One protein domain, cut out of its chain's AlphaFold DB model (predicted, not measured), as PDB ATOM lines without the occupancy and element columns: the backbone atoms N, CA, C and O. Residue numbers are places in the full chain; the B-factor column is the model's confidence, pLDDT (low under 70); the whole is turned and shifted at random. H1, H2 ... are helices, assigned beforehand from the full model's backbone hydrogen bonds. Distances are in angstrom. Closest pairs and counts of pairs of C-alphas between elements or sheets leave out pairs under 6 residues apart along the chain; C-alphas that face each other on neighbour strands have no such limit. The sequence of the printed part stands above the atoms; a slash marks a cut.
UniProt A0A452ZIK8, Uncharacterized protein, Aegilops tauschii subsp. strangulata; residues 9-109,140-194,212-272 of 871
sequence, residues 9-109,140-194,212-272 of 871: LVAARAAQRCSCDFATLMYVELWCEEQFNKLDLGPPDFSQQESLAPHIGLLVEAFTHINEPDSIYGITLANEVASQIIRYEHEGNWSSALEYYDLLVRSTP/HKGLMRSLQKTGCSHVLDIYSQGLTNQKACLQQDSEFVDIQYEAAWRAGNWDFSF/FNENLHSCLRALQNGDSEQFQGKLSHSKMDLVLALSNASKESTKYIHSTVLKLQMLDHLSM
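Overview. This is residues 9 to 109, 140 to 194 and 212 to 272 of the 871 residues of an uncharacterized protein of Aegilops tauschii subsp. strangulata (UniProt A0A452ZIK8). Helices follow one another round a ring with an empty middle: H1, H2 and H3 make a helical cluster at one end, H4 to H8 and H10 run along one side, and the long helices H11, H12 and H13 make the other end and lead back. The ring closes where the start of H13 meets the end of H3, and residues 164 to 170, at the turn from H8 into H9, stick out from it. The printed part has 217 residues with thirteen named helices, H1 to H13 in order along the chain, and no named strand; the class is all helix. It is only just compact, close to loose, with a radius of gyration of the C-alphas of 20.3 A, and elongated, spanning 66 by 42 by 29 A.

Along the chain. The longest helix is H12, residues 228 to 248, which runs 30.1 A from C-alpha 228 at (114.967, 162.874, 107.989) to C-alpha 248 at (141.756, 176.092, 104.532). H13, residues 254 to 272, is 27.2 A long and ends at C-alpha 272 at (125.228, 156.258, 114.143). H11, residues 212 to 225, is 19.8 A long, and H10, residues 174 to 187, is 20.0 A. H9 has residues 168 to 172; H8, residues 153 to 166, is 20.0 A long. H7 has residues 140 to 150, H6 residues 94 to 107, H5 residues 81 to 91, H4 residues 71 to 75 and H3 residues 54 to 66. H2, residues 21 to 36, is 22.2 A long, and H1, residues 9 to 17, begins at C-alpha 9 at (156.302, 193.966, 112.861).

Arrangement. H12 touches H13 at a shallow tilt of 19 degrees, opposite ways, a hairpin whose closest C-alphas are those of Leu 242 and Thr 260, 6.6 A apart. H12 and H11 form another hairpin, closest at the C-alphas of Cys 219 and Phe 231, 5.2 A. H11 touches H10 at a steep tilt of 36 degrees, only just beyond shallow, with the C-alphas of Trp 185 and His 217 5.5 A apart. H10 touches H7, at Gln 148 and Ala 183, 7.2 A between C-alphas, and H8, at Ser 153 and Ala 183, 6.7 A. H7, H8, H10, H11, H12 and H13 form a bundle, a group of helices each of which touches at least one other of the group, mostly at shallow tilts. H9 touches no helix. H7 touches H6, with C-alphas of Trp 94 and Ser 146 5.2 A apart; H6 and H5 form a hairpin, closest at Tyr 88 and Ala 97, 5.4 A between C-alphas. H5 and H4 only just touch, with 3 pairs of C-alphas within 8 A, the closest those of Ile 72 and Arg 87, 7.0 A. H3 is the hub, touching H1, H2, H4 and H13; it and H13 touch only at their ends, closest at the C-alphas of Ile 66 and Thr 254, 5.8 A. H1 and H2 form a hairpin at 11 degrees, with C-alphas of Ala 12 and Thr 24 4.4 A apart. Every O i to N i+4 pair is within hydrogen-bond range in each helix but H9, which has 0 of 1, and 0 of 2 O i to N i+3 pairs.

Size, cuts and confidence. The two C-alphas farthest apart are those of Asn 37 and Gly 226, 66.6 A. Residues 110 to 139 and 195 to 211 are not printed; the gaps are 14.0 A from C-alpha 109 to 140 and 15.5 A from C-alpha 194 to 212. Of the links that are printed whole, H2 to H3 is long, with 17 residues, and the others are tight. The mean pLDDT of the printed part is 78.6; 32 residues are under 70, among them 41 to 52 and 165 to 175.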
ATOM      1  N   LEU A   9     157.595 193.905 112.169       87.62
ATOM      2  CA  LEU A   9     156.302 193.966 112.861       87.62
ATOM      3  C   LEU A   9     155.134 193.928 111.865       87.62
ATOM      4  O   LEU A   9     154.104 193.293 112.107       87.62
ATOM      5  N   VAL A  10     155.291 194.583 110.714       88.69
ATOM      6  CA  VAL A  10     154.310 194.520 109.622       88.69
ATOM      7  C   VAL A  10     154.310 193.131 108.986       88.69
ATOM      8  O   VAL A  10     153.236 192.587 108.717       88.69
ATOM      9  N   ALA A  11     155.490 192.529 108.807       89.25
ATOM     10  CA  ALA A  11     155.614 191.152 108.334       89.25
ATOM     11  C   ALA A  11     154.944 190.152 109.294       89.25
ATOM     12  O   ALA A  11     154.225 189.268 108.834       89.25
ATOM     13  N   ALA A  12     155.089 190.339 110.610       88.94
ATOM     14  CA  ALA A  12     154.418 189.537 111.630       88.94
ATOM     15  C   ALA A  12     152.888 189.647 111.528       88.94
ATOM     16  O   ALA A  12     152.201 188.631 111.465       88.94
ATOM     17  N   ARG A  13     152.334 190.862 111.402       88.75
ATOM     18  CA  ARG A  13     150.882 191.056 111.190       88.75
ATOM     19  C   ARG A  13     150.385 190.415 109.895       88.75
ATOM     20  O   ARG A  13     149.269 189.902 109.846       88.75
ATOM     21  N   ALA A  14     151.179 190.471 108.827       88.19
ATOM     22  CA  ALA A  14     150.832 189.837 107.559       88.19
ATOM     23  C   ALA A  14     150.855 188.304 107.673       88.19
ATOM     24  O   ALA A  14     149.908 187.653 107.239       88.19
ATOM     25  N   ALA A  15     151.886 187.740 108.309       86.50
ATOM     26  CA  ALA A  15     152.004 186.308 108.572       86.50
ATOM     27  C   ALA A  15     150.838 185.789 109.422       86.50
ATOM     28  O   ALA A  15     150.251 184.756 109.102       86.50
ATOM     29  N   GLN A  16     150.434 186.558 110.431       84.00
ATOM     30  CA  GLN A  16     149.291 186.239 111.271       84.00
ATOM     31  C   GLN A  16     147.974 186.193 110.484       84.00
ATOM     32  O   GLN A  16     147.180 185.274 110.663       84.00
ATOM     33  N   ARG A  17     147.739 187.140 109.565       83.50
ATOM     34  CA  ARG A  17     146.551 187.115 108.686       83.50
ATOM     35  C   ARG A  17     146.513 185.884 107.782       83.50
ATOM     36  O   ARG A  17     145.435 185.462 107.378       83.50
ATOM     37  N   CYS A  18     147.676 185.324 107.461       81.62
ATOM     38  CA  CYS A  18     147.813 184.078 106.714       81.62
ATOM     39  C   CYS A  18     147.796 182.824 107.610       81.62
ATOM     40  O   CYS A  18     147.988 181.723 107.096       81.62
ATOM     41  N   SER A  19     147.578 182.971 108.923       76.19
ATOM     42  CA  SER A  19     147.627 181.888 109.917       76.19
ATOM     43  C   SER A  19     148.974 181.147 109.958       76.19
ATOM     44  O   SER A  19     149.021 179.943 110.218       76.19
ATOM     45  N   CYS A  20     150.073 181.853 109.665       84.25
ATOM     46  CA  CYS A  20     151.446 181.360 109.792       84.25
ATOM     47  C   CYS A  20     152.025 181.803 111.143       84.25
ATOM     48  O   CYS A  20     152.715 182.825 111.245       84.25
ATOM     49  N   ASP A  21     151.718 181.046 112.191       84.44
ATOM     50  CA  ASP A  21     152.034 181.400 113.570       84.44
ATOM     51  C   ASP A  21     153.549 181.317 113.847       84.44
ATOM     52  O   ASP A  21     154.101 182.229 114.458       84.44
ATOM     53  N   PHE A  22     154.276 180.316 113.321       88.12
ATOM     54  CA  PHE A  22     155.736 180.223 113.532       88.12
ATOM     55  C   PHE A  22     156.511 181.337 112.821       88.12
ATOM     56  O   PHE A  22     157.496 181.849 113.351       88.12
ATOM     57  N   ALA A  23     156.055 181.737 111.631       88.81
ATOM     58  CA  ALA A  23     156.628 182.882 110.929       88.81
ATOM     59  C   ALA A  23     156.364 184.183 111.698       88.81
ATOM     60  O   ALA A  23     157.250 185.028 111.789       88.81
ATOM     61  N   THR A  24     155.176 184.318 112.298       89.25
ATOM     62  CA  THR A  24     154.835 185.448 113.172       89.25
ATOM     63  C   THR A  24     155.786 185.515 114.368       89.25
ATOM     64  O   THR A  24     156.349 186.578 114.615       89.25
ATOM     65  N   LEU A  25     156.039 184.389 115.050       88.75
ATOM     66  CA  LEU A  25     157.003 184.312 116.158       88.75
ATOM     67  C   LEU A  25     158.408 184.741 115.720       88.75
ATOM     68  O   LEU A  25     158.984 185.645 116.315       88.75
ATOM     69  N   MET A  26     158.918 184.154 114.635       90.06
ATOM     70  CA  MET A  26     160.244 184.469 114.101       90.06
ATOM     71  C   MET A  26     160.380 185.956 113.739       90.06
ATOM     72  O   MET A  26     161.396 186.575 114.034       90.06
ATOM     73  N   TYR A  27     159.364 186.555 113.109       90.38
ATOM     74  CA  TYR A  27     159.401 187.980 112.775       90.38
ATOM     75  C   TYR A  27     159.333 188.874 114.015       90.38
ATOM     76  O   TYR A  27     160.013 189.894 114.052       90.38
ATOM     77  N   VAL A  28     158.572 188.500 115.046       88.31
ATOM     78  CA  VAL A  28     158.580 189.248 116.311       88.31
ATOM     79  C   VAL A  28     159.934 189.128 117.019       88.31
ATOM     80  O   VAL A  28     160.428 190.135 117.516       88.31
ATOM     81  N   GLU A  29     160.571 187.953 117.016       88.50
ATOM     82  CA  GLU A  29     161.924 187.769 117.566       88.50
ATOM     83  C   GLU A  29     162.948 188.661 116.855       88.50
ATOM     84  O   GLU A  29     163.678 189.402 117.513       88.50
ATOM     85  N   LEU A  30     162.940 188.672 115.517       87.25
ATOM     86  CA  LEU A  30     163.811 189.537 114.713       87.25
ATOM     87  C   LEU A  30     163.542 191.026 114.968       87.25
ATOM     88  O   LEU A  30     164.478 191.816 115.056       87.25
ATOM     89  N   TRP A  31     162.273 191.417 115.128       87.81
ATOM     90  CA  TRP A  31     161.915 192.788 115.492       87.81
ATOM     91  C   TRP A  31     162.456 193.165 116.880       87.81
ATOM     92  O   TRP A  31     163.035 194.237 117.042       87.81
ATOM     93  N   CYS A  32     162.317 192.283 117.875       84.81
ATOM     94  CA  CYS A  32     162.869 192.491 119.215       84.81
ATOM     95  C   CYS A  32     164.400 192.623 119.184       84.81
ATOM     96  O   CYS A  32     164.942 193.523 119.827       84.81
ATOM     97  N   GLU A  33     165.092 191.791 118.400       85.19
ATOM     98  CA  GLU A  33     166.541 191.898 118.201       85.19
ATOM     99  C   GLU A  33     166.946 193.249 117.595       85.19
ATOM    100  O   GLU A  33     167.893 193.866 118.084       85.19
ATOM    101  N   GLU A  34     166.218 193.747 116.589       84.12
ATOM    102  CA  GLU A  34     166.494 195.053 115.973       84.12
ATOM    103  C   GLU A  34     166.233 196.235 116.916       84.12
ATOM    104  O   GLU A  34     166.994 197.204 116.910       84.12
ATOM    105  N   GLN A  35     165.169 196.183 117.725       81.88
ATOM    106  CA  GLN A  35     164.794 197.295 118.607       81.88
ATOM    107  C   GLN A  35     165.612 197.336 119.903       81.88
ATOM    108  O   GLN A  35     165.987 198.414 120.365       81.88
ATOM    109  N   PHE A  36     165.892 196.176 120.506       79.12
ATOM    110  CA  PHE A  36     166.497 196.089 121.839       79.12
ATOM    111  C   PHE A  36     167.962 195.626 121.826       79.12
ATOM    112  O   PHE A  36     168.602 195.619 122.881       79.12
ATOM    113  N   ASN A  37     168.520 195.252 120.663       76.19
ATOM    114  CA  ASN A  37     169.847 194.625 120.517       76.19
ATOM    115  C   ASN A  37     170.033 193.356 121.381       76.19
ATOM    116  O   ASN A  37     171.160 192.923 121.640       76.19
ATOM    117  N   LYS A  38     168.922 192.786 121.861       77.69
ATOM    118  CA  LYS A  38     168.804 191.584 122.689       77.69
ATOM    119  C   LYS A  38     167.450 190.933 122.409       77.69
ATOM    120  O   LYS A  38     166.493 191.624 122.076       77.69
ATOM    121  N   LEU A  39     167.365 189.624 122.623       71.06
ATOM    122  CA  LEU A  39     166.110 188.865 122.631       71.06
ATOM    123  C   LEU A  39     165.339 189.112 123.941       71.06
ATOM    124  O   LEU A  39     165.148 188.200 124.739       71.06
ATOM    125  N   ASP A  40     164.935 190.360 124.173       72.19
ATOM    126  CA  ASP A  40     164.112 190.769 125.313       72.19
ATOM    127  C   ASP A  40     162.800 191.389 124.800       72.19
ATOM    128  O   ASP A  40     162.778 192.091 123.789       72.19
ATOM    129  N   LEU A  41     161.689 191.173 125.515       66.88
ATOM    130  CA  LEU A  41     160.361 191.706 125.151       66.88
ATOM    131  C   LEU A  41     160.176 193.203 125.492       66.88
ATOM    132  O   LEU A  41     159.080 193.742 125.316       66.88
ATOM    133  N   GLY A  42     161.245 193.870 125.942       64.75
ATOM    134  CA  GLY A  42     161.249 195.239 126.464       64.75
ATOM    135  C   GLY A  42     161.015 195.314 127.986       64.75
ATOM    136  O   GLY A  42     160.712 194.303 128.622       64.75
ATOM    137  N   PRO A  43     161.195 196.495 128.611       61.47
ATOM    138  CA  PRO A  43     160.830 196.709 130.012       61.47
ATOM    139  C   PRO A  43     159.303 196.601 130.200       61.47
ATOM    140  O   PRO A  43     158.569 196.949 129.274       61.47
ATOM    141  N   PRO A  44     158.807 196.157 131.374       59.91
ATOM    142  CA  PRO A  44     157.372 196.150 131.649       59.91
ATOM    143  C   PRO A  44     156.831 197.577 131.542       59.91
ATOM    144  O   PRO A  44     157.364 198.491 132.178       59.91
ATOM    145  N   ASP A  45     155.805 197.770 130.715       55.81
ATOM    146  CA  ASP A  45     155.134 199.058 130.613       55.81
ATOM    147  C   ASP A  45     154.310 199.278 131.892       55.81
ATOM    148  O   ASP A  45     153.548 198.415 132.315       55.81
ATOM    149  N   PHE A  46     154.521 200.410 132.563       54.50
ATOM    150  CA  PHE A  46     153.766 200.807 133.761       54.50
ATOM    151  C   PHE A  46     152.724 201.884 133.425       54.50
ATOM    152  O   PHE A  46     152.260 202.608 134.312       54.50
ATOM    153  N   SER A  47     152.403 202.053 132.140       54.72
ATOM    154  CA  SER A  47     151.377 202.982 131.688       54.72
ATOM    155  C   SER A  47     149.991 202.583 132.232       54.72
ATOM    156  O   SER A  47     149.694 201.417 132.470       54.72
ATOM    157  N   GLN A  48     149.121 203.569 132.483       48.91
ATOM    158  CA  GLN A  48     147.752 203.335 132.984       48.91
ATOM    159  C   GLN A  48     146.800 202.770 131.909       48.91
ATOM    160  O   GLN A  48     145.611 202.603 132.174       48.91
ATOM    161  N   GLN A  49     147.285 202.523 130.688       52.88
ATOM    162  CA  GLN A  49     146.490 201.923 129.622       52.88
ATOM    163  C   GLN A  49     146.524 200.401 129.773       52.88
ATOM    164  O   GLN A  49     147.552 199.777 129.564       52.88
ATOM    165  N   GLU A  50     145.377 199.797 130.091       55.00
ATOM    166  CA  GLU A  50     145.199 198.341 130.248       55.00
ATOM    167  C   GLU A  50     145.279 197.555 128.913       55.00
ATOM    168  O   GLU A  50     144.662 196.498 128.761       55.00
ATOM    169  N   SER A  51     145.990 198.077 127.907       59.25
ATOM    170  CA  SER A  51     146.124 197.475 126.580       59.25
ATOM    171  C   SER A  51     147.518 196.893 126.371       59.25
ATOM    172  O   SER A  51     148.508 197.618 126.431       59.25
ATOM    173  N   LEU A  52     147.575 195.604 126.031       61.62
ATOM    174  CA  LEU A  52     148.816 194.907 125.694       61.62
ATOM    175  C   LEU A  52     149.546 195.586 124.526       61.62
ATOM    176  O   LEU A  52     148.927 195.968 123.528       61.62
ATOM    177  N   ALA A  53     150.877 195.658 124.615       74.12
ATOM    178  CA  ALA A  53     151.717 196.130 123.517       74.12
ATOM    179  C   ALA A  53     151.480 195.298 122.236       74.12
ATOM    180  O   ALA A  53     151.228 194.093 122.313       74.12
ATOM    181  N   PRO A  54     151.585 195.893 121.033       76.31
ATOM    182  CA  PRO A  54     151.193 195.230 119.791       76.31
ATOM    183  C   PRO A  54     152.022 193.978 119.475       76.31
ATOM    184  O   PRO A  54     151.469 193.019 118.946       76.31
ATOM    185  N   HIS A  55     153.320 193.946 119.801       80.38
ATOM    186  CA  HIS A  55     154.150 192.745 119.632       80.38
ATOM    187  C   HIS A  55     153.763 191.642 120.624       80.38
ATOM    188  O   HIS A  55     153.718 190.478 120.244       80.38
ATOM    189  N   ILE A  56     153.396 192.004 121.859       80.12
ATOM    190  CA  ILE A  56     152.895 191.070 122.878       80.12
ATOM    191  C   ILE A  56     151.544 190.481 122.458       80.12
ATOM    192  O   ILE A  56     151.360 189.271 122.550       80.12
ATOM    193  N   GLY A  57     150.626 191.303 121.945       80.31
ATOM    194  CA  GLY A  57     149.338 190.839 121.422       80.31
ATOM    195  C   GLY A  57     149.499 189.817 120.293       80.31
ATOM    196  O   GLY A  57     148.869 188.763 120.333       80.31
ATOM    197  N   LEU A  58     150.411 190.075 119.345       83.62
ATOM    198  CA  LEU A  58     150.731 189.136 118.261       83.62
ATOM    199  C   LEU A  58     151.311 187.816 118.780       83.62
ATOM    200  O   LEU A  58     150.938 186.754 118.286       83.62
ATOM    201  N   LEU A  59     152.195 187.869 119.783       84.50
ATOM    202  CA  LEU A  59     152.750 186.669 120.409       84.50
ATOM    203  C   LEU A  59     151.666 185.866 121.131       84.50
ATOM    204  O   LEU A  59     151.569 184.663 120.912       84.50
ATOM    205  N   VAL A  60     150.832 186.509 121.957       82.31
ATOM    206  CA  VAL A  60     149.728 185.836 122.662       82.31
ATOM    207  C   VAL A  60     148.813 185.138 121.659       82.31
ATOM    208  O   VAL A  60     148.533 183.951 121.813       82.31
ATOM    209  N   GLU A  61     148.392 185.834 120.604       79.88
ATOM    210  CA  GLU A  61     147.521 185.258 119.580       79.88
ATOM    211  C   GLU A  61     148.200 184.071 118.867       79.88
ATOM    212  O   GLU A  61     147.614 182.988 118.812       79.88
ATOM    213  N   ALA A  62     149.465 184.201 118.449       84.00
ATOM    214  CA  ALA A  62     150.223 183.104 117.837       84.00
ATOM    215  C   ALA A  62     150.361 181.882 118.771       84.00
ATOM    216  O   ALA A  62     150.080 180.751 118.370       84.00
ATOM    217  N   PHE A  63     150.719 182.079 120.045       83.56
ATOM    218  CA  PHE A  63     150.850 180.975 121.006       83.56
ATOM    219  C   PHE A  63     149.508 180.302 121.321       83.56
ATOM    220  O   PHE A  63     149.456 179.074 121.454       83.56
ATOM    221  N   THR A  64     148.406 181.060 121.373       78.88
ATOM    222  CA  THR A  64     147.066 180.479 121.577       78.88
ATOM    223  C   THR A  64     146.614 179.594 120.411       78.88
ATOM    224  O   THR A  64     145.884 178.622 120.639       78.88
ATOM    225  N   HIS A  65     147.062 179.882 119.182       77.38
ATOM    226  CA  HIS A  65     146.786 179.073 117.991       77.38
ATOM    227  C   HIS A  65     147.672 177.823 117.899       77.38
ATOM    228  O   HIS A  65     147.166 176.729 117.616       77.38
ATOM    229  N   ILE A  66     148.969 177.962 118.204       80.56
ATOM    230  CA  ILE A  66     149.933 176.847 118.249       80.56
ATOM    231  C   ILE A  66     149.561 175.845 119.353       80.56
ATOM    232  O   ILE A  66     149.787 174.644 119.183       80.56
ATOM    233  N   ASN A  67     148.911 176.325 120.426       75.44
ATOM    234  CA  ASN A  67     148.515 175.555 121.611       75.44
ATOM    235  C   ASN A  67     149.722 175.045 122.404       75.44
ATOM    236  O   ASN A  67     149.789 173.875 122.790       75.44
ATOM    237  N   GLU A  68     150.689 175.938 122.603       76.50
ATOM    238  CA  GLU A  68     151.874 175.688 123.415       76.50
ATOM    239  C   GLU A  68     151.571 176.068 124.882       76.50
ATOM    240  O   GLU A  68     151.114 177.186 125.130       76.50
ATOM    241  N   PRO A  69     151.746 175.142 125.845       71.38
ATOM    242  CA  PRO A  69     151.248 175.317 127.206       71.38
ATOM    243  C   PRO A  69     152.126 176.187 128.117       71.38
ATOM    244  O   PRO A  69     151.705 176.473 129.230       71.38
ATOM    245  N   ASP A  70     153.349 176.557 127.737       81.00
ATOM    246  CA  ASP A  70     154.301 177.168 128.672       81.00
ATOM    247  C   ASP A  70     154.663 178.625 128.288       81.00
ATOM    248  O   ASP A  70     154.950 179.457 129.151       81.00
ATOM    249  N   SER A  71     154.563 178.986 127.010       81.94
ATOM    250  CA  SER A  71     155.009 180.265 126.440       81.94
ATOM    251  C   SER A  71     154.173 181.451 126.916       81.94
ATOM    252  O   SER A  71     154.701 182.546 127.107       81.94
ATOM    253  N   ILE A  72     152.883 181.236 127.199       81.00
ATOM    254  CA  ILE A  72     151.991 182.288 127.711       81.00
ATOM    255  C   ILE A  72     152.467 182.803 129.080       81.00
ATOM    256  O   ILE A  72     152.357 184.000 129.357       81.00
ATOM    257  N   TYR A  73     153.077 181.951 129.913       82.00
ATOM    258  CA  TYR A  73     153.623 182.367 131.211       82.00
ATOM    259  C   TYR A  73     154.836 183.293 131.085       82.00
ATOM    260  O   TYR A  73     155.032 184.152 131.942       82.00
ATOM    261  N   GLY A  74     155.635 183.145 130.023       76.94
ATOM    262  CA  GLY A  74     156.781 184.020 129.759       76.94
ATOM    263  C   GLY A  74     156.375 185.423 129.304       76.94
ATOM    264  O   GLY A  74     157.109 186.380 129.530       76.94
ATOM    265  N   ILE A  75     155.192 185.551 128.702       75.00
ATOM    266  CA  ILE A  75     154.680 186.808 128.143       75.00
ATOM    267  C   ILE A  75     153.857 187.583 129.177       75.00
ATOM    268  O   ILE A  75     153.945 188.803 129.266       75.00
ATOM    269  N   THR A  76     153.079 186.873 129.998       66.50
ATOM    270  CA  THR A  76     152.128 187.447 130.970       66.50
ATOM    271  C   THR A  76     152.765 187.821 132.316       66.50
ATOM    272  O   THR A  76     152.106 187.798 133.354       66.50
ATOM    273  N   LEU A  77     154.053 188.183 132.327       64.88
ATOM    274  CA  LEU A  77     154.778 188.562 133.550       64.88
ATOM    275  C   LEU A  77     154.287 189.888 134.161       64.88
ATOM    276  O   LEU A  77     154.540 190.151 135.339       64.88
ATOM    277  N   ALA A  78     153.589 190.719 133.384       65.25
ATOM    278  CA  ALA A  78     153.009 191.967 133.863       65.25
ATOM    279  C   ALA A  78     151.791 191.711 134.772       65.25
ATOM    280  O   ALA A  78     150.932 190.881 134.479       65.25
ATOM    281  N   ASN A  79     151.671 192.478 135.860       68.38
ATOM    282  CA  ASN A  79     150.542 192.401 136.803       68.38
ATOM    283  C   ASN A  79     149.250 193.065 136.279       68.38
ATOM    284  O   ASN A  79     148.372 193.419 137.062       68.38
ATOM    285  N   GLU A  80     149.131 193.244 134.968       75.81
ATOM    286  CA  GLU A  80     147.947 193.805 134.326       75.81
ATOM    287  C   GLU A  80     146.766 192.831 134.396       75.81
ATOM    288  O   GLU A  80     146.923 191.618 134.228       75.81
ATOM    289  N   VAL A  81     145.555 193.366 134.577       78.62
ATOM    290  CA  VAL A  81     144.316 192.574 134.647       78.62
ATOM    291  C   VAL A  81     144.101 191.757 133.368       78.62
ATOM    292  O   VAL A  81     143.766 190.575 133.449       78.62
ATOM    293  N   ALA A  82     144.370 192.335 132.192       76.06
ATOM    294  CA  ALA A  82     144.271 191.638 130.908       76.06
ATOM    295  C   ALA A  82     145.241 190.444 130.813       76.06
ATOM    296  O   ALA A  82     144.840 189.346 130.422       76.06
ATOM    297  N   SER A  83     146.492 190.626 131.249       78.06
ATOM    298  CA  SER A  83     147.501 189.558 131.303       78.06
ATOM    299  C   SER A  83     147.098 188.434 132.267       78.06
ATOM    300  O   SER A  83     147.240 187.252 131.948       78.06
ATOM    301  N   GLN A  84     146.534 188.782 133.428       82.38
ATOM    302  CA  GLN A  84     146.047 187.801 134.401       82.38
ATOM    303  C   GLN A  84     144.842 187.010 133.887       82.38
ATOM    304  O   GLN A  84     144.783 185.800 134.096       82.38
ATOM    305  N   ILE A  85     143.915 187.660 133.180       83.50
ATOM    306  CA  ILE A  85     142.774 186.992 132.541       83.50
ATOM    307  C   ILE A  85     143.259 185.963 131.524       83.50
ATOM    308  O   ILE A  85     142.864 184.804 131.613       83.50
ATOM    309  N   ILE A  86     144.169 186.348 130.624       81.44
ATOM    310  CA  ILE A  86     144.746 185.435 129.625       81.44
ATOM    311  C   ILE A  86     145.407 184.237 130.312       81.44
ATOM    312  O   ILE A  86     145.225 183.096 129.883       81.44
ATOM    313  N   ARG A  87     146.119 184.469 131.422       83.44
ATOM    314  CA  ARG A  87     146.717 183.394 132.218       83.44
ATOM    315  C   ARG A  87     145.660 182.454 132.807       83.44
ATOM    316  O   ARG A  87     145.816 181.241 132.698       83.44
ATOM    317  N   TYR A  88     144.586 182.978 133.396       84.69
ATOM    318  CA  TYR A  88     143.519 182.142 133.958       84.69
ATOM    319  C   TYR A  88     142.744 181.368 132.889       84.69
ATOM    320  O   TYR A  88     142.387 180.215 133.127       84.69
ATOM    321  N   GLU A  89     142.505 181.959 131.715       82.19
ATOM    322  CA  GLU A  89     141.904 181.260 130.573       82.19
ATOM    323  C   GLU A  89     142.809 180.137 130.068       82.19
ATOM    324  O   GLU A  89     142.336 179.032 129.801       82.19
ATOM    325  N   HIS A  90     144.115 180.395 129.999       81.00
ATOM    326  CA  HIS A  90     145.114 179.414 129.601       81.00
ATOM    327  C   HIS A  90     145.245 178.256 130.614       81.00
ATOM    328  O   HIS A  90     145.277 177.092 130.227       81.00
ATOM    329  N   GLU A  91     145.236 178.541 131.920       77.44
ATOM    330  CA  GLU A  91     145.161 177.528 132.992       77.44
ATOM    331  C   GLU A  91     143.791 176.814 133.038       77.44
ATOM    332  O   GLU A  91     143.598 175.780 133.692       77.44
ATOM    333  N   GLY A  92     142.796 177.404 132.375       76.94
ATOM    334  CA  GLY A  92     141.388 177.059 132.465       76.94
ATOM    335  C   GLY A  92     140.814 177.175 133.880       76.94
ATOM    336  O   GLY A  92     139.826 176.518 134.217       76.94
ATOM    337  N   ASN A  93     141.412 178.002 134.737       83.56
ATOM    338  CA  ASN A  93     140.809 178.385 136.006       83.56
ATOM    339  C   ASN A  93     139.692 179.412 135.753       83.56
ATOM    340  O   ASN A  93     139.815 180.608 136.021       83.56
ATOM    341  N   TRP A  94     138.577 178.913 135.224       84.56
ATOM    342  CA  TRP A  94     137.437 179.727 134.813       84.56
ATOM    343  C   TRP A  94     136.708 180.396 135.983       84.56
ATOM    344  O   TRP A  94     136.018 181.384 135.764       84.56
ATOM    345  N   SER A  95     136.863 179.904 137.220       86.12
ATOM    346  CA  SER A  95     136.338 180.582 138.417       86.12
ATOM    347  C   SER A  95     137.046 181.905 138.667       86.12
ATOM    348  O   SER A  95     136.384 182.922 138.834       86.12
ATOM    349  N   SER A  96     138.380 181.908 138.627       86.44
ATOM    350  CA  SER A  96     139.140 183.147 138.775       86.44
ATOM    351  C   SER A  96     138.932 184.042 137.556       86.44
ATOM    352  O   SER A  96     138.622 185.209 137.730       86.44
ATOM    353  N   ALA A  97     138.965 183.509 136.327       87.12
ATOM    354  CA  ALA A  97     138.664 184.313 135.135       87.12
ATOM    355  C   ALA A  97     137.299 185.025 135.237       87.12
ATOM    356  O   ALA A  97     137.200 186.211 134.927       87.12
ATOM    357  N   LEU A  98     136.266 184.335 135.741       88.50
ATOM    358  CA  LEU A  98     134.938 184.909 135.961       88.50
ATOM    359  C   LEU A  98     134.962 186.098 136.930       88.50
ATOM    360  O   LEU A  98     134.319 187.105 136.649       88.50
ATOM    361  N   GLU A  99     135.693 185.998 138.044       88.88
ATOM    362  CA  GLU A  99     135.826 187.088 139.023       88.88
ATOM    363  C   GLU A  99     136.441 188.339 138.382       88.88
ATOM    364  O   GLU A  99     135.918 189.439 138.550       88.88
ATOM    365  N   TYR A 100     137.507 188.175 137.595       86.06
ATOM    366  CA  TYR A 100     138.171 189.298 136.926       86.06
ATOM    367  C   TYR A 100     137.317 189.887 135.796       86.06
ATOM    368  O   TYR A 100     137.234 191.109 135.673       86.06
ATOM    369  N   TYR A 101     136.627 189.055 135.011       86.19
ATOM    370  CA  TYR A 101     135.681 189.544 134.007       86.19
ATOM    371  C   TYR A 101     134.498 190.291 134.635       86.19
ATOM    372  O   TYR A 101     134.082 191.316 134.100       86.19
ATOM    373  N   ASP A 102     133.967 189.830 135.771       86.25
ATOM    374  CA  ASP A 102     132.904 190.535 136.498       86.25
ATOM    375  C   ASP A 102     133.403 191.881 137.049       86.25
ATOM    376  O   ASP A 102     132.710 192.890 136.930       86.25
ATOM    377  N   LEU A 103     134.636 191.936 137.571       85.44
ATOM    378  CA  LEU A 103     135.267 193.194 137.981       85.44
ATOM    379  C   LEU A 103     135.396 194.181 136.816       85.44
ATOM    380  O   LEU A 103     135.023 195.341 136.984       85.44
ATOM    381  N   LEU A 104     135.858 193.726 135.646       82.62
ATOM    382  CA  LEU A 104     135.972 194.562 134.445       82.62
ATOM    383  C   LEU A 104     134.610 195.074 133.967       82.62
ATOM    384  O   LEU A 104     134.435 196.264 133.722       82.62
ATOM    385  N   VAL A 105     133.606 194.199 133.886       81.69
ATOM    386  CA  VAL A 105     132.252 194.604 133.480       81.69
ATOM    387  C   VAL A 105     131.680 195.643 134.452       81.69
ATOM    388  O   VAL A 105     131.024 196.592 134.024       81.69
ATOM    389  N   ARG A 106     131.952 195.514 135.757       80.88
ATOM    390  CA  ARG A 106     131.504 196.476 136.778       80.88
ATOM    391  C   ARG A 106     132.290 197.785 136.787       80.88
ATOM    392  O   ARG A 106     131.723 198.796 137.198       80.88
ATOM    393  N   SER A 107     133.565 197.771 136.397       75.56
ATOM    394  CA  SER A 107     134.414 198.966 136.360       75.56
ATOM    395  C   SER A 107     134.168 199.824 135.122       75.56
ATOM    396  O   SER A 107     134.413 201.031 135.177       75.56
ATOM    397  N   THR A 108     133.631 199.251 134.034       66.38
ATOM    398  CA  THR A 108     133.217 200.055 132.876       66.38
ATOM    399  C   THR A 108     132.127 201.060 133.282       66.38
ATOM    400  O   THR A 108     131.115 200.678 133.882       66.38
ATOM    401  N   PRO A 109     132.300 202.366 132.998       56.25
ATOM    402  CA  PRO A 109     131.289 203.354 133.335       56.25
ATOM    403  C   PRO A 109     129.998 203.031 132.574       56.25
ATOM    404  O   PRO A 109     129.999 202.880 131.354       56.25
ATOM    405  N   HIS A 140     132.219 191.059 128.038       78.56
ATOM    406  CA  HIS A 140     130.965 190.307 128.165       78.56
ATOM    407  C   HIS A 140     131.046 188.905 127.534       78.56
ATOM    408  O   HIS A 140     130.539 187.941 128.112       78.56
ATOM    409  N   LYS A 141     131.730 188.759 126.387       79.12
ATOM    410  CA  LYS A 141     132.000 187.444 125.776       79.12
ATOM    411  C   LYS A 141     132.857 186.560 126.680       79.12
ATOM    412  O   LYS A 141     132.533 185.387 126.863       79.12
ATOM    413  N   GLY A 142     133.924 187.117 127.256       80.56
ATOM    414  CA  GLY A 142     134.798 186.419 128.201       80.56
ATOM    415  C   GLY A 142     134.053 185.940 129.450       80.56
ATOM    416  O   GLY A 142     134.194 184.784 129.858       80.56
ATOM    417  N   LEU A 143     133.157 186.776 129.988       84.88
ATOM    418  CA  LEU A 143     132.275 186.413 131.099       84.88
ATOM    419  C   LEU A 143     131.353 185.235 130.735       84.88
ATOM    420  O   LEU A 143     131.261 184.265 131.486       84.88
ATOM    421  N   MET A 144     130.701 185.281 129.567       83.62
ATOM    422  CA  MET A 144     129.823 184.199 129.104       83.62
ATOM    423  C   MET A 144     130.584 182.889 128.887       83.62
ATOM    424  O   MET A 144     130.131 181.837 129.337       83.62
ATOM    425  N   ARG A 145     131.764 182.943 128.258       83.12
ATOM    426  CA  ARG A 145     132.642 181.772 128.090       83.12
ATOM    427  C   ARG A 145     133.050 181.189 129.444       83.12
ATOM    428  O   ARG A 145     132.980 179.975 129.632       83.12
ATOM    429  N   SER A 146     133.383 182.043 130.410       85.19
ATOM    430  CA  SER A 146     133.728 181.622 131.772       85.19
ATOM    431  C   SER A 146     132.551 180.931 132.470       85.19
ATOM    432  O   SER A 146     132.720 179.841 133.009       85.19
ATOM    433  N   LEU A 147     131.338 181.493 132.397       84.88
ATOM    434  CA  LEU A 147     130.118 180.880 132.948       84.88
ATOM    435  C   LEU A 147     129.778 179.529 132.301       84.88
ATOM    436  O   LEU A 147     129.340 178.593 132.974       84.88
ATOM    437  N   GLN A 148     129.994 179.408 130.993       83.81
ATOM    438  CA  GLN A 148     129.767 178.166 130.266       83.81
ATOM    439  C   GLN A 148     130.756 177.082 130.707       83.81
ATOM    440  O   GLN A 148     130.358 175.953 130.999       83.81
ATOM    441  N   LYS A 149     132.044 177.430 130.807       80.62
ATOM    442  CA  LYS A 149     133.116 176.500 131.179       80.62
ATOM    443  C   LYS A 149     133.124 176.141 132.665       80.62
ATOM    444  O   LYS A 149     133.566 175.046 133.013       80.62
ATOM    445  N   THR A 150     132.581 176.989 133.540       82.50
ATOM    446  CA  THR A 150     132.302 176.617 134.937       82.50
ATOM    447  C   THR A 150     131.088 175.695 135.067       82.50
ATOM    448  O   THR A 150     130.990 174.978 136.065       82.50
ATOM    449  N   GLY A 151     130.210 175.635 134.059       76.00
ATOM    450  CA  GLY A 151     129.023 174.776 134.044       76.00
ATOM    451  C   GLY A 151     127.771 175.416 134.639       76.00
ATOM    452  O   GLY A 151     126.813 174.709 134.949       76.00
ATOM    453  N   CYS A 152     127.753 176.740 134.808       80.19
ATOM    454  CA  CYS A 152     126.618 177.484 135.352       80.19
ATOM    455  C   CYS A 152     125.591 177.825 134.257       80.19
ATOM    456  O   CYS A 152     125.359 178.996 133.959       80.19
ATOM    457  N   SER A 153     124.956 176.806 133.665       76.94
ATOM    458  CA  SER A 153     124.016 176.975 132.542       76.94
ATOM    459  C   SER A 153     122.835 177.892 132.875       76.94
ATOM    460  O   SER A 153     122.554 178.814 132.123       76.94
ATOM    461  N   HIS A 154     122.202 177.720 134.040       81.44
ATOM    462  CA  HIS A 154     121.043 178.534 134.438       81.44
ATOM    463  C   HIS A 154     121.363 180.030 134.550       81.44
ATOM    464  O   HIS A 154     120.560 180.875 134.163       81.44
ATOM    465  N   VAL A 155     122.542 180.366 135.084       85.00
ATOM    466  CA  VAL A 155     122.980 181.761 135.222       85.00
ATOM    467  C   VAL A 155     123.299 182.344 133.850       85.00
ATOM    468  O   VAL A 155     122.921 183.477 133.567       85.00
ATOM    469  N   LEU A 156     123.951 181.559 132.989       83.00
ATOM    470  CA  LEU A 156     124.259 181.955 131.620       83.00
ATOM    471  C   LEU A 156     122.987 182.221 130.806       83.00
ATOM    472  O   LEU A 156     122.928 183.227 130.102       83.00
ATOM    473  N   ASP A 157     121.959 181.383 130.945       79.19
ATOM    474  CA  ASP A 157     120.685 181.556 130.245       79.19
ATOM    475  C   ASP A 157     120.010 182.871 130.655       79.19
ATOM    476  O   ASP A 157     119.703 183.697 129.793       79.19
ATOM    477  N   ILE A 158     119.872 183.124 131.962       83.25
ATOM    478  CA  ILE A 158     119.290 184.369 132.498       83.25
ATOM    479  C   ILE A 158     120.109 185.588 132.057       83.25
ATOM    480  O   ILE A 158     119.551 186.608 131.650       83.25
ATOM    481  N   TYR A 159     121.436 185.486 132.105       83.25
ATOM    482  CA  TYR A 159     122.327 186.560 131.683       83.25
ATOM    483  C   TYR A 159     122.181 186.870 130.188       83.25
ATOM    484  O   TYR A 159     122.063 188.032 129.796       83.25
ATOM    485  N   SER A 160     122.110 185.834 129.351       77.81
ATOM    486  CA  SER A 160     121.927 185.971 127.906       77.81
ATOM    487  C   SER A 160     120.559 186.567 127.546       77.81
ATOM    488  O   SER A 160     120.468 187.418 126.659       77.81
ATOM    489  N   GLN A 161     119.501 186.207 128.283       78.56
ATOM    490  CA  GLN A 161     118.172 186.815 128.163       78.56
ATOM    491  C   GLN A 161     118.197 188.295 128.575       78.56
ATOM    492  O   GLN A 161     117.625 189.147 127.899       78.56
ATOM    493  N   GLY A 162     118.919 188.632 129.646       78.50
ATOM    494  CA  GLY A 162     119.133 190.020 130.063       78.50
ATOM    495  C   GLY A 162     119.837 190.860 128.992       78.50
ATOM    496  O   GLY A 162     119.402 191.973 128.701       78.50
ATOM    497  N   LEU A 163     120.884 190.319 128.363       74.56
ATOM    498  CA  LEU A 163     121.641 191.004 127.309       74.56
ATOM    499  C   LEU A 163     120.840 191.176 126.012       74.56
ATOM    500  O   LEU A 163     120.837 192.264 125.435       74.56
ATOM    501  N   THR A 164     120.137 190.129 125.572       72.25
ATOM    502  CA  THR A 164     119.290 190.177 124.363       72.25
ATOM    503  C   THR A 164     118.174 191.213 124.488       72.25
ATOM    504  O   THR A 164     117.890 191.914 123.519       72.25
ATOM    505  N   ASN A 165     117.608 191.384 125.687       69.19
ATOM    506  CA  ASN A 165     116.590 192.399 125.963       69.19
ATOM    507  C   ASN A 165     117.146 193.833 126.021       69.19
ATOM    508  O   ASN A 165     116.426 194.781 125.719       69.19
ATOM    509  N   GLN A 166     118.412 194.015 126.409       63.81
ATOM    510  CA  GLN A 166     119.024 195.342 126.546       63.81
ATOM    511  C   GLN A 166     119.576 195.905 125.229       63.81
ATOM    512  O   GLN A 166     119.664 197.124 125.082       63.81
ATOM    513  N   LYS A 167     119.978 195.055 124.276       60.28
ATOM    514  CA  LYS A 167     120.653 195.493 123.043       60.28
ATOM    515  C   LYS A 167     120.181 194.679 121.828       60.28
ATOM    516  O   LYS A 167     120.722 193.621 121.528       60.28
ATOM    517  N   ALA A 168     119.234 195.224 121.057       51.28
ATOM    518  CA  ALA A 168     118.718 194.597 119.828       51.28
ATOM    519  C   ALA A 168     119.786 194.393 118.722       51.28
ATOM    520  O   ALA A 168     119.640 193.521 117.871       51.28
ATOM    521  N   CYS A 169     120.894 195.148 118.761       50.59
ATOM    522  CA  CYS A 169     122.023 195.034 117.822       50.59
ATOM    523  C   CYS A 169     122.840 193.726 117.993       50.59
ATOM    524  O   CYS A 169     123.602 193.343 117.110       50.59
ATOM    525  N   LEU A 170     122.664 192.999 119.106       52.09
ATOM    526  CA  LEU A 170     123.441 191.791 119.430       52.09
ATOM    527  C   LEU A 170     123.062 190.546 118.612       52.09
ATOM    528  O   LEU A 170     123.808 189.573 118.606       52.09
ATOM    529  N   GLN A 171     121.935 190.568 117.894       54.53
ATOM    530  CA  GLN A 171     121.497 189.451 117.042       54.53
ATOM    531  C   GLN A 171     122.360 189.277 115.776       54.53
ATOM    532  O   GLN A 171     122.198 188.298 115.049       54.53
ATOM    533  N   GLN A 172     123.262 190.227 115.495       54.16
ATOM    534  CA  GLN A 172     124.126 190.222 114.312       54.16
ATOM    535  C   GLN A 172     125.525 189.625 114.561       54.16
ATOM    536  O   GLN A 172     126.213 189.324 113.588       54.16
ATOM    537  N   ASP A 173     125.953 189.421 115.817       64.69
ATOM    538  CA  ASP A 173     127.278 188.854 116.122       64.69
ATOM    539  C   ASP A 173     127.244 187.316 116.163       64.69
ATOM    540  O   ASP A 173     126.595 186.706 117.016       64.69
ATOM    541  N   SER A 174     127.982 186.682 115.250       64.38
ATOM    542  CA  SER A 174     128.049 185.226 115.097       64.38
ATOM    543  C   SER A 174     128.624 184.491 116.308       64.38
ATOM    544  O   SER A 174     128.181 183.383 116.594       64.38
ATOM    545  N   GLU A 175     129.582 185.069 117.045       68.75
ATOM    546  CA  GLU A 175     130.181 184.385 118.205       68.75
ATOM    547  C   GLU A 175     129.213 184.294 119.389       68.75
ATOM    548  O   GLU A 175     129.232 183.328 120.149       68.75
ATOM    549  N   PHE A 176     128.362 185.307 119.552       74.19
ATOM    550  CA  PHE A 176     127.342 185.327 120.596       74.19
ATOM    551  C   PHE A 176     126.251 184.294 120.316       74.19
ATOM    552  O   PHE A 176     125.901 183.511 121.200       74.19
ATOM    553  N   VAL A 177     125.799 184.241 119.061       74.69
ATOM    554  CA  VAL A 177     124.853 183.229 118.589       74.69
ATOM    555  C   VAL A 177     125.421 181.819 118.793       74.69
ATOM    556  O   VAL A 177     124.713 180.946 119.296       74.69
ATOM    557  N   ASP A 178     126.707 181.603 118.492       80.00
ATOM    558  CA  ASP A 178     127.366 180.305 118.673       80.00
ATOM    559  C   ASP A 178     127.370 179.852 120.145       80.00
ATOM    560  O   ASP A 178     126.915 178.748 120.441       80.00
ATOM    561  N   ILE A 179     127.768 180.725 121.086       79.19
ATOM    562  CA  ILE A 179     127.772 180.424 122.535       79.19
ATOM    563  C   ILE A 179     126.360 180.096 123.044       79.19
ATOM    564  O   ILE A 179     126.190 179.213 123.890       79.19
ATOM    565  N   GLN A 180     125.333 180.783 122.542       79.69
ATOM    566  CA  GLN A 180     123.947 180.564 122.961       79.69
ATOM    567  C   GLN A 180     123.372 179.254 122.428       79.69
ATOM    568  O   GLN A 180     122.750 178.519 123.194       79.69
ATOM    569  N   TYR A 181     123.617 178.907 121.160       82.56
ATOM    570  CA  TYR A 181     123.267 177.574 120.659       82.56
ATOM    571  C   TYR A 181     124.011 176.487 121.429       82.56
ATOM    572  O   TYR A 181     123.431 175.449 121.750       82.56
ATOM    573  N   GLU A 182     125.268 176.749 121.788       82.69
ATOM    574  CA  GLU A 182     126.080 175.843 122.584       82.69
ATOM    575  C   GLU A 182     125.555 175.650 124.013       82.69
ATOM    576  O   GLU A 182     125.625 174.552 124.566       82.69
ATOM    577  N   ALA A 183     124.985 176.691 124.615       81.88
ATOM    578  CA  ALA A 183     124.265 176.592 125.879       81.88
ATOM    579  C   ALA A 183     122.934 175.837 125.724       81.88
ATOM    580  O   ALA A 183     122.648 174.933 126.511       81.88
ATOM    581  N   ALA A 184     122.163 176.141 124.675       81.62
ATOM    582  CA  ALA A 184     120.851 175.554 124.424       81.62
ATOM    583  C   ALA A 184     120.918 174.034 124.219       81.62
ATOM    584  O   ALA A 184     120.186 173.292 124.883       81.62
ATOM    585  N   TRP A 185     121.832 173.538 123.370       84.75
ATOM    586  CA  TRP A 185     121.971 172.089 123.176       84.75
ATOM    587  C   TRP A 185     122.561 171.394 124.411       84.75
ATOM    588  O   TRP A 185     122.207 170.247 124.690       84.75
ATOM    589  N   ARG A 186     123.403 172.073 125.211       81.44
ATOM    590  CA  ARG A 186     123.891 171.526 126.490       81.44
ATOM    591  C   ARG A 186     122.787 171.401 127.534       81.44
ATOM    592  O   ARG A 186     122.782 170.408 128.267       81.44
ATOM    593  N   ALA A 187     121.905 172.393 127.629       79.31
ATOM    594  CA  ALA A 187     120.772 172.409 128.552       79.31
ATOM    595  C   ALA A 187     119.647 171.452 128.116       79.31
ATOM    596  O   ALA A 187     118.847 171.032 128.948       79.31
ATOM    597  N   GLY A 188     119.615 171.067 126.835       75.44
ATOM    598  CA  GLY A 188     118.531 170.277 126.249       75.44
ATOM    599  C   GLY A 188     117.295 171.120 125.928       75.44
ATOM    600  O   GLY A 188     116.186 170.594 125.913       75.44
ATOM    601  N   ASN A 189     117.476 172.424 125.701       80.94
ATOM    602  CA  ASN A 189     116.411 173.322 125.273       80.94
ATOM    603  C   ASN A 189     116.279 173.270 123.741       80.94
ATOM    604  O   ASN A 189     116.976 173.981 123.011       80.94
ATOM    605  N   TRP A 190     115.406 172.392 123.250       78.12
ATOM    606  CA  TRP A 190     115.203 172.155 121.813       78.12
ATOM    607  C   TRP A 190     114.249 173.157 121.149       78.12
ATOM    608  O   TRP A 190     114.242 173.269 119.923       78.12
ATOM    609  N   ASP A 191     113.504 173.923 121.949       73.06
ATOM    610  CA  ASP A 191     112.566 174.955 121.484       73.06
ATOM    611  C   ASP A 191     113.256 176.299 121.210       73.06
ATOM    612  O   ASP A 191     112.662 177.225 120.653       73.06
ATOM    613  N   PHE A 192     114.534 176.407 121.576       70.50
ATOM    614  CA  PHE A 192     115.332 177.597 121.341       70.50
ATOM    615  C   PHE A 192     115.484 177.882 119.840       70.50
ATOM    616  O   PHE A 192     116.016 177.074 119.077       70.50
ATOM    617  N   SER A 193     115.037 179.065 119.419       62.31
ATOM    618  CA  SER A 193     115.258 179.597 118.077       62.31
ATOM    619  C   SER A 193     115.365 181.117 118.131       62.31
ATOM    620  O   SER A 193     114.601 181.780 118.833       62.31
ATOM    621  N   PHE A 194     116.321 181.685 117.393       59.44
ATOM    622  CA  PHE A 194     116.355 183.127 117.172       59.44
ATOM    623  C   PHE A 194     115.270 183.526 116.179       59.44
ATOM    624  O   PHE A 194     115.174 182.964 115.088       59.44
ATOM    625  N   PHE A 212     128.590 175.676 113.396       79.75
ATOM    626  CA  PHE A 212     128.604 174.291 113.862       79.75
ATOM    627  C   PHE A 212     127.572 174.027 114.965       79.75
ATOM    628  O   PHE A 212     126.824 173.059 114.860       79.75
ATOM    629  N   ASN A 213     127.502 174.865 116.008       82.38
ATOM    630  CA  ASN A 213     126.598 174.608 117.135       82.38
ATOM    631  C   ASN A 213     125.122 174.802 116.768       82.38
ATOM    632  O   ASN A 213     124.277 174.056 117.261       82.38
ATOM    633  N   GLU A 214     124.814 175.741 115.873       83.69
ATOM    634  CA  GLU A 214     123.466 175.927 115.316       83.69
ATOM    635  C   GLU A 214     123.030 174.698 114.508       83.69
ATOM    636  O   GLU A 214     121.941 174.151 114.719       83.69
ATOM    637  N   ASN A 215     123.895 174.222 113.608       83.12
ATOM    638  CA  ASN A 215     123.599 173.037 112.813       83.12
ATOM    639  C   ASN A 215     123.515 171.777 113.688       83.12
ATOM    640  O   ASN A 215     122.644 170.941 113.455       83.12
ATOM    641  N   LEU A 216     124.361 171.649 114.716       84.50
ATOM    642  CA  LEU A 216     124.317 170.542 115.674       84.50
ATOM    643  C   LEU A 216     123.011 170.541 116.474       84.50
ATOM    644  O   LEU A 216     122.366 169.500 116.579       84.50
ATOM    645  N   HIS A 217     122.599 171.697 117.005       85.06
ATOM    646  CA  HIS A 217     121.319 171.856 117.702       85.06
ATOM    647  C   HIS A 217     120.147 171.485 116.789       85.06
ATOM    648  O   HIS A 217     119.304 170.677 117.174       85.06
ATOM    649  N   SER A 218     120.165 171.969 115.544       83.06
ATOM    650  CA  SER A 218     119.158 171.633 114.532       83.06
ATOM    651  C   SER A 218     119.117 170.131 114.236       83.06
ATOM    652  O   SER A 218     118.038 169.550 114.164       83.06
ATOM    653  N   CYS A 219     120.276 169.474 114.120       83.94
ATOM    654  CA  CYS A 219     120.359 168.028 113.913       83.94
ATOM    655  C   CYS A 219     119.837 167.236 115.120       83.94
ATOM    656  O   CYS A 219     119.171 166.222 114.946       83.94
ATOM    657  N   LEU A 220     120.115 167.685 116.346       83.06
ATOM    658  CA  LEU A 220     119.612 167.050 117.569       83.06
ATOM    659  C   LEU A 220     118.094 167.238 117.724       83.06
ATOM    660  O   LEU A 220     117.397 166.301 118.113       83.06
ATOM    661  N   ARG A 221     117.566 168.408 117.344       84.50
ATOM    662  CA  ARG A 221     116.123 168.677 117.274       84.50
ATOM    663  C   ARG A 221     115.437 167.807 116.218       84.50
ATOM    664  O   ARG A 221     114.416 167.187 116.505       84.50
ATOM    665  N   ALA A 222     116.019 167.700 115.023       83.19
ATOM    666  CA  ALA A 222     115.529 166.815 113.967       83.19
ATOM    667  C   ALA A 222     115.588 165.340 114.398       83.19
ATOM    668  O   ALA A 222     114.631 164.599 114.182       83.19
ATOM    669  N   LEU A 223     116.656 164.930 115.103       81.12
ATOM    670  CA  LEU A 223     116.761 163.604 115.717       81.12
ATOM    671  C   LEU A 223     115.603 163.351 116.672       81.12
ATOM    672  O   LEU A 223     115.049 162.257 116.604       81.12
ATOM    673  N   GLN A 224     115.238 164.324 117.520       80.69
ATOM    674  CA  GLN A 224     114.110 164.225 118.448       80.69
ATOM    675  C   GLN A 224     112.779 164.020 117.713       80.69
ATOM    676  O   GLN A 224     112.062 163.078 118.058       80.69
ATOM    677  N   ASN A 225     112.511 164.867 116.714       80.69
ATOM    678  CA  ASN A 225     111.230 164.977 116.010       80.69
ATOM    679  C   ASN A 225     111.032 163.945 114.883       80.69
ATOM    680  O   ASN A 225     109.895 163.699 114.501       80.69
ATOM    681  N   GLY A 226     112.107 163.332 114.373       74.56
ATOM    682  CA  GLY A 226     112.053 162.336 113.293       74.56
ATOM    683  C   GLY A 226     112.122 162.910 111.873       74.56
ATOM    684  O   GLY A 226     111.825 162.195 110.921       74.56
ATOM    685  N   ASP A 227     112.532 164.170 111.704       81.56
ATOM    686  CA  ASP A 227     112.648 164.805 110.382       81.56
ATOM    687  C   ASP A 227     113.947 164.377 109.670       81.56
ATOM    688  O   ASP A 227     115.041 164.861 109.976       81.56
ATOM    689  N   SER A 228     113.828 163.437 108.726       77.50
ATOM    690  CA  SER A 228     114.967 162.874 107.989       77.50
ATOM    691  C   SER A 228     115.584 163.847 106.982       77.50
ATOM    692  O   SER A 228     116.802 163.820 106.783       77.50
ATOM    693  N   GLU A 229     114.785 164.694 106.330       80.25
ATOM    694  CA  GLU A 229     115.286 165.601 105.290       80.25
ATOM    695  C   GLU A 229     116.113 166.726 105.913       80.25
ATOM    696  O   GLU A 229     117.240 166.995 105.479       80.25
ATOM    697  N   GLN A 230     115.607 167.322 107.000       81.19
ATOM    698  CA  GLN A 230     116.336 168.355 107.728       81.19
ATOM    699  C   GLN A 230     117.620 167.796 108.356       81.19
ATOM    700  O   GLN A 230     118.667 168.452 108.308       81.19
ATOM    701  N   PHE A 231     117.568 166.576 108.901       83.44
ATOM    702  CA  PHE A 231     118.723 165.917 109.505       83.44
ATOM    703  C   PHE A 231     119.839 165.652 108.488       83.44
ATOM    704  O   PHE A 231     120.974 166.086 108.689       83.44
ATOM    705  N   GLN A 232     119.535 164.984 107.369       81.56
ATOM    706  CA  GLN A 232     120.544 164.636 106.362       81.56
ATOM    707  C   GLN A 232     121.104 165.876 105.652       81.56
ATOM    708  O   GLN A 232     122.318 165.965 105.427       81.56
ATOM    709  N   GLY A 233     120.253 166.865 105.357       83.12
ATOM    710  CA  GLY A 233     120.676 168.129 104.757       83.12
ATOM    711  C   GLY A 233     121.636 168.912 105.657       83.12
ATOM    712  O   GLY A 233     122.711 169.321 105.218       83.12
ATOM    713  N   LYS A 234     121.305 169.075 106.945       82.19
ATOM    714  CA  LYS A 234     122.155 169.817 107.893       82.19
ATOM    715  C   LYS A 234     123.419 169.057 108.294       82.19
ATOM    716  O   LYS A 234     124.470 169.686 108.455       82.19
ATOM    717  N   LEU A 235     123.358 167.730 108.399       85.81
ATOM    718  CA  LEU A 235     124.519 166.886 108.688       85.81
ATOM    719  C   LEU A 235     125.549 166.933 107.554       85.81
ATOM    720  O   LEU A 235     126.734 167.149 107.807       85.81
ATOM    721  N   SER A 236     125.101 166.745 106.307       83.69
ATOM    722  CA  SER A 236     125.981 166.777 105.132       83.69
ATOM    723  C   SER A 236     126.608 168.155 104.939       83.69
ATOM    724  O   SER A 236     127.824 168.242 104.768       83.69
ATOM    725  N   HIS A 237     125.820 169.224 105.084       84.81
ATOM    726  CA  HIS A 237     126.323 170.594 105.025       84.81
ATOM    727  C   HIS A 237     127.385 170.862 106.102       84.81
ATOM    728  O   HIS A 237     128.478 171.314 105.780       84.81
ATOM    729  N   SER A 238     127.130 170.463 107.353       84.31
ATOM    730  CA  SER A 238     128.096 170.642 108.449       84.31
ATOM    731  C   SER A 238     129.386 169.848 108.243       84.31
ATOM    732  O   SER A 238     130.468 170.343 108.549       84.31
ATOM    733  N   LYS A 239     129.297 168.615 107.721       85.81
ATOM    734  CA  LYS A 239     130.483 167.813 107.382       85.81
ATOM    735  C   LYS A 239     131.291 168.483 106.264       85.81
ATOM    736  O   LYS A 239     132.511 168.559 106.381       85.81
ATOM    737  N   MET A 240     130.632 168.994 105.221       85.88
ATOM    738  CA  MET A 240     131.297 169.724 104.135       85.88
ATOM    739  C   MET A 240     131.980 170.995 104.645       85.88
ATOM    740  O   MET A 240     133.156 171.192 104.356       85.88
ATOM    741  N   ASP A 241     131.292 171.800 105.455       83.75
ATOM    742  CA  ASP A 241     131.834 173.046 106.004       83.75
ATOM    743  C   ASP A 241     133.071 172.788 106.873       83.75
ATOM    744  O   ASP A 241     134.090 173.453 106.707       83.75
ATOM    745  N   LEU A 242     133.033 171.773 107.745       84.12
ATOM    746  CA  LEU A 242     134.181 171.409 108.585       84.12
ATOM    747  C   LEU A 242     135.368 170.881 107.770       84.12
ATOM    748  O   LEU A 242     136.514 171.177 108.103       84.12
ATOM    749  N   VAL A 243     135.120 170.106 106.708       86.31
ATOM    750  CA  VAL A 243     136.187 169.607 105.822       86.31
ATOM    751  C   VAL A 243     136.794 170.748 105.005       86.31
ATOM    752  O   VAL A 243     138.016 170.816 104.878       86.31
ATOM    753  N   LEU A 244     135.973 171.674 104.506       84.25
ATOM    754  CA  LEU A 244     136.446 172.882 103.828       84.25
ATOM    755  C   LEU A 244     137.273 173.750 104.780       84.25
ATOM    756  O   LEU A 244     138.372 174.178 104.428       84.25
ATOM    757  N   ALA A 245     136.806 173.933 106.012       78.25
ATOM    758  CA  ALA A 245     137.527 174.687 107.025       78.25
ATOM    759  C   ALA A 245     138.858 174.017 107.412       78.25
ATOM    760  O   ALA A 245     139.862 174.703 107.573       78.25
ATOM    761  N   LEU A 246     138.910 172.680 107.461       81.88
ATOM    762  CA  LEU A 246     140.157 171.932 107.653       81.88
ATOM    763  C   LEU A 246     141.111 172.078 106.458       81.88
ATOM    764  O   LEU A 246     142.317 172.172 106.658       81.88
ATOM    765  N   SER A 247     140.587 172.111 105.229       81.88
ATOM    766  CA  SER A 247     141.406 172.302 104.023       81.88
ATOM    767  C   SER A 247     142.012 173.704 103.930       81.88
ATOM    768  O   SER A 247     143.113 173.859 103.406       81.88
ATOM    769  N   ASN A 248     141.318 174.698 104.488       77.31
ATOM    770  CA  ASN A 248     141.756 176.092 104.532       77.31
ATOM    771  C   ASN A 248     142.615 176.411 105.767       77.31
ATOM    772  O   ASN A 248     143.235 177.472 105.822       77.31
ATOM    773  N   ALA A 249     142.650 175.524 106.765       74.25
ATOM    774  CA  ALA A 249     143.426 175.730 107.977       74.25
ATOM    775  C   ALA A 249     144.931 175.597 107.716       74.25
ATOM    776  O   ALA A 249     145.387 174.750 106.941       74.25
ATOM    777  N   SER A 250     145.725 176.409 108.417       70.62
ATOM    778  CA  SER A 250     147.177 176.263 108.394       70.62
ATOM    779  C   SER A 250     147.590 174.946 109.053       70.62
ATOM    780  O   SER A 250     146.993 174.493 110.033       70.62
ATOM    781  N   LYS A 251     148.668 174.340 108.543       69.31
ATOM    782  CA  LYS A 251     149.259 173.112 109.108       69.31
ATOM    783  C   LYS A 251     149.868 173.319 110.505       69.31
ATOM    784  O   LYS A 251     150.286 172.346 111.124       69.31
ATOM    785  N   GLU A 252     149.949 174.564 110.966       70.25
ATOM    786  CA  GLU A 252     150.622 174.971 112.203       70.25
ATOM    787  C   GLU A 252     149.665 174.979 113.412       70.25
ATOM    788  O   GLU A 252     150.087 174.705 114.535       70.25
ATOM    789  N   SER A 253     148.361 175.184 113.186       70.25
ATOM    790  CA  SER A 253     147.352 175.290 114.251       70.25
ATOM    791  C   SER A 253     146.875 173.924 114.776       70.25
ATOM    792  O   SER A 253     145.922 173.308 114.288       70.25
ATOM    793  N   THR A 254     147.514 173.418 115.833       72.88
ATOM    794  CA  THR A 254     147.173 172.089 116.381       72.88
ATOM    795  C   THR A 254     145.804 172.061 117.075       72.88
ATOM    796  O   THR A 254     145.028 171.120 116.884       72.88
ATOM    797  N   LYS A 255     145.450 173.107 117.836       73.62
ATOM    798  CA  LYS A 255     144.168 173.200 118.564       73.62
ATOM    799  C   LYS A 255     142.971 173.223 117.630       73.62
ATOM    800  O   LYS A 255     141.974 172.555 117.901       73.62
ATOM    801  N   TYR A 256     143.083 173.958 116.526       77.31
ATOM    802  CA  TYR A 256     142.023 174.042 115.532       77.31
ATOM    803  C   TYR A 256     141.785 172.686 114.861       77.31
ATOM    804  O   TYR A 256     140.652 172.208 114.836       77.31
ATOM    805  N   ILE A 257     142.850 172.013 114.408       82.81
ATOM    806  CA  ILE A 257     142.756 170.685 113.783       82.81
ATOM    807  C   ILE A 257     142.142 169.674 114.756       82.81
ATOM    808  O   ILE A 257     141.184 168.985 114.406       82.81
ATOM    809  N   HIS A 258     142.640 169.604 115.994       80.88
ATOM    810  CA  HIS A 258     142.111 168.671 116.988       80.88
ATOM    811  C   HIS A 258     140.644 168.954 117.347       80.88
ATOM    812  O   HIS A 258     139.855 168.014 117.458       80.88
ATOM    813  N   SER A 259     140.254 170.226 117.480       83.06
ATOM    814  CA  SER A 259     138.857 170.614 117.713       83.06
ATOM    815  C   SER A 259     137.955 170.223 116.540       83.06
ATOM    816  O   SER A 259     136.894 169.641 116.750       83.06
ATOM    817  N   THR A 260     138.387 170.471 115.302       83.25
ATOM    818  CA  THR A 260     137.619 170.150 114.089       83.25
ATOM    819  C   THR A 260     137.457 168.644 113.890       83.25
ATOM    820  O   THR A 260     136.358 168.183 113.586       83.25
ATOM    821  N   VAL A 261     138.505 167.850 114.139       85.94
ATOM    822  CA  VAL A 261     138.421 166.379 114.099       85.94
ATOM    823  C   VAL A 261     137.416 165.863 115.129       85.94
ATOM    824  O   VAL A 261     136.599 165.000 114.812       85.94
ATOM    825  N   LEU A 262     137.413 166.424 116.339       84.31
ATOM    826  CA  LEU A 262     136.445 166.042 117.362       84.31
ATOM    827  C   LEU A 262     135.009 166.424 116.969       84.31
ATOM    828  O   LEU A 262     134.094 165.625 117.145       84.31
ATOM    829  N   LYS A 263     134.806 167.611 116.384       87.06
ATOM    830  CA  LYS A 263     133.502 168.038 115.848       87.06
ATOM    831  C   LYS A 263     132.994 167.082 114.763       87.06
ATOM    832  O   LYS A 263     131.819 166.727 114.769       87.06
ATOM    833  N   LEU A 264     133.874 166.602 113.880       87.50
ATOM    834  CA  LEU A 264     133.531 165.578 112.887       87.50
ATOM    835  C   LEU A 264     133.137 164.247 113.546       87.50
ATOM    836  O   LEU A 264     132.141 163.652 113.143       87.50
ATOM    837  N   GLN A 265     133.850 163.817 114.592       86.00
ATOM    838  CA  GLN A 265     133.488 162.621 115.367       86.00
ATOM    839  C   GLN A 265     132.128 162.765 116.067       86.00
ATOM    840  O   GLN A 265     131.356 161.810 116.112       86.00
ATOM    841  N   MET A 266     131.788 163.955 116.578       86.44
ATOM    842  CA  MET A 266     130.460 164.222 117.152       86.44
ATOM    843  C   MET A 266     129.352 164.032 116.108       86.44
ATOM    844  O   MET A 266     128.347 163.381 116.391       86.44
ATOM    845  N   LEU A 267     129.547 164.554 114.892       86.69
ATOM    846  CA  LEU A 267     128.602 164.379 113.784       86.69
ATOM    847  C   LEU A 267     128.507 162.921 113.321       86.69
ATOM    848  O   LEU A 267     127.440 162.475 112.901       86.69
ATOM    849  N   ASP A 268     129.601 162.168 113.392       85.44
ATOM    850  CA  ASP A 268     129.597 160.750 113.045       85.44
ATOM    851  C   ASP A 268     128.815 159.913 114.064       85.44
ATOM    852  O   ASP A 268     127.905 159.171 113.695       85.44
ATOM    853  N   HIS A 269     129.038 160.145 115.360       82.94
ATOM    854  CA  HIS A 269     128.246 159.516 116.419       82.94
ATOM    855  C   HIS A 269     126.761 159.885 116.346       82.94
ATOM    856  O   HIS A 269     125.905 159.067 116.681       82.94
ATOM    857  N   LEU A 270     126.442 161.105 115.909       85.00
ATOM    858  CA  LEU A 270     125.070 161.531 115.651       85.00
ATOM    859  C   LEU A 270     124.444 160.736 114.488       85.00
ATOM    860  O   LEU A 270     123.297 160.311 114.601       85.00
ATOM    861  N   SER A 271     125.204 160.472 113.421       84.62
ATOM    862  CA  SER A 271     124.782 159.605 112.310       84.62
ATOM    863  C   SER A 271     124.500 158.177 112.786       84.62
ATOM    864  O   SER A 271     123.434 157.630 112.514       84.62
ATOM    865  N   MET A 272     125.409 157.597 113.571       81.12
ATOM    866  CA  MET A 272     125.228 156.258 114.143       81.12
ATOM    867  C   MET A 272     124.014 156.199 115.080       81.12
ATOM    868  O   MET A 272     123.246 155.241 115.063       81.12
TER     869      MET A 272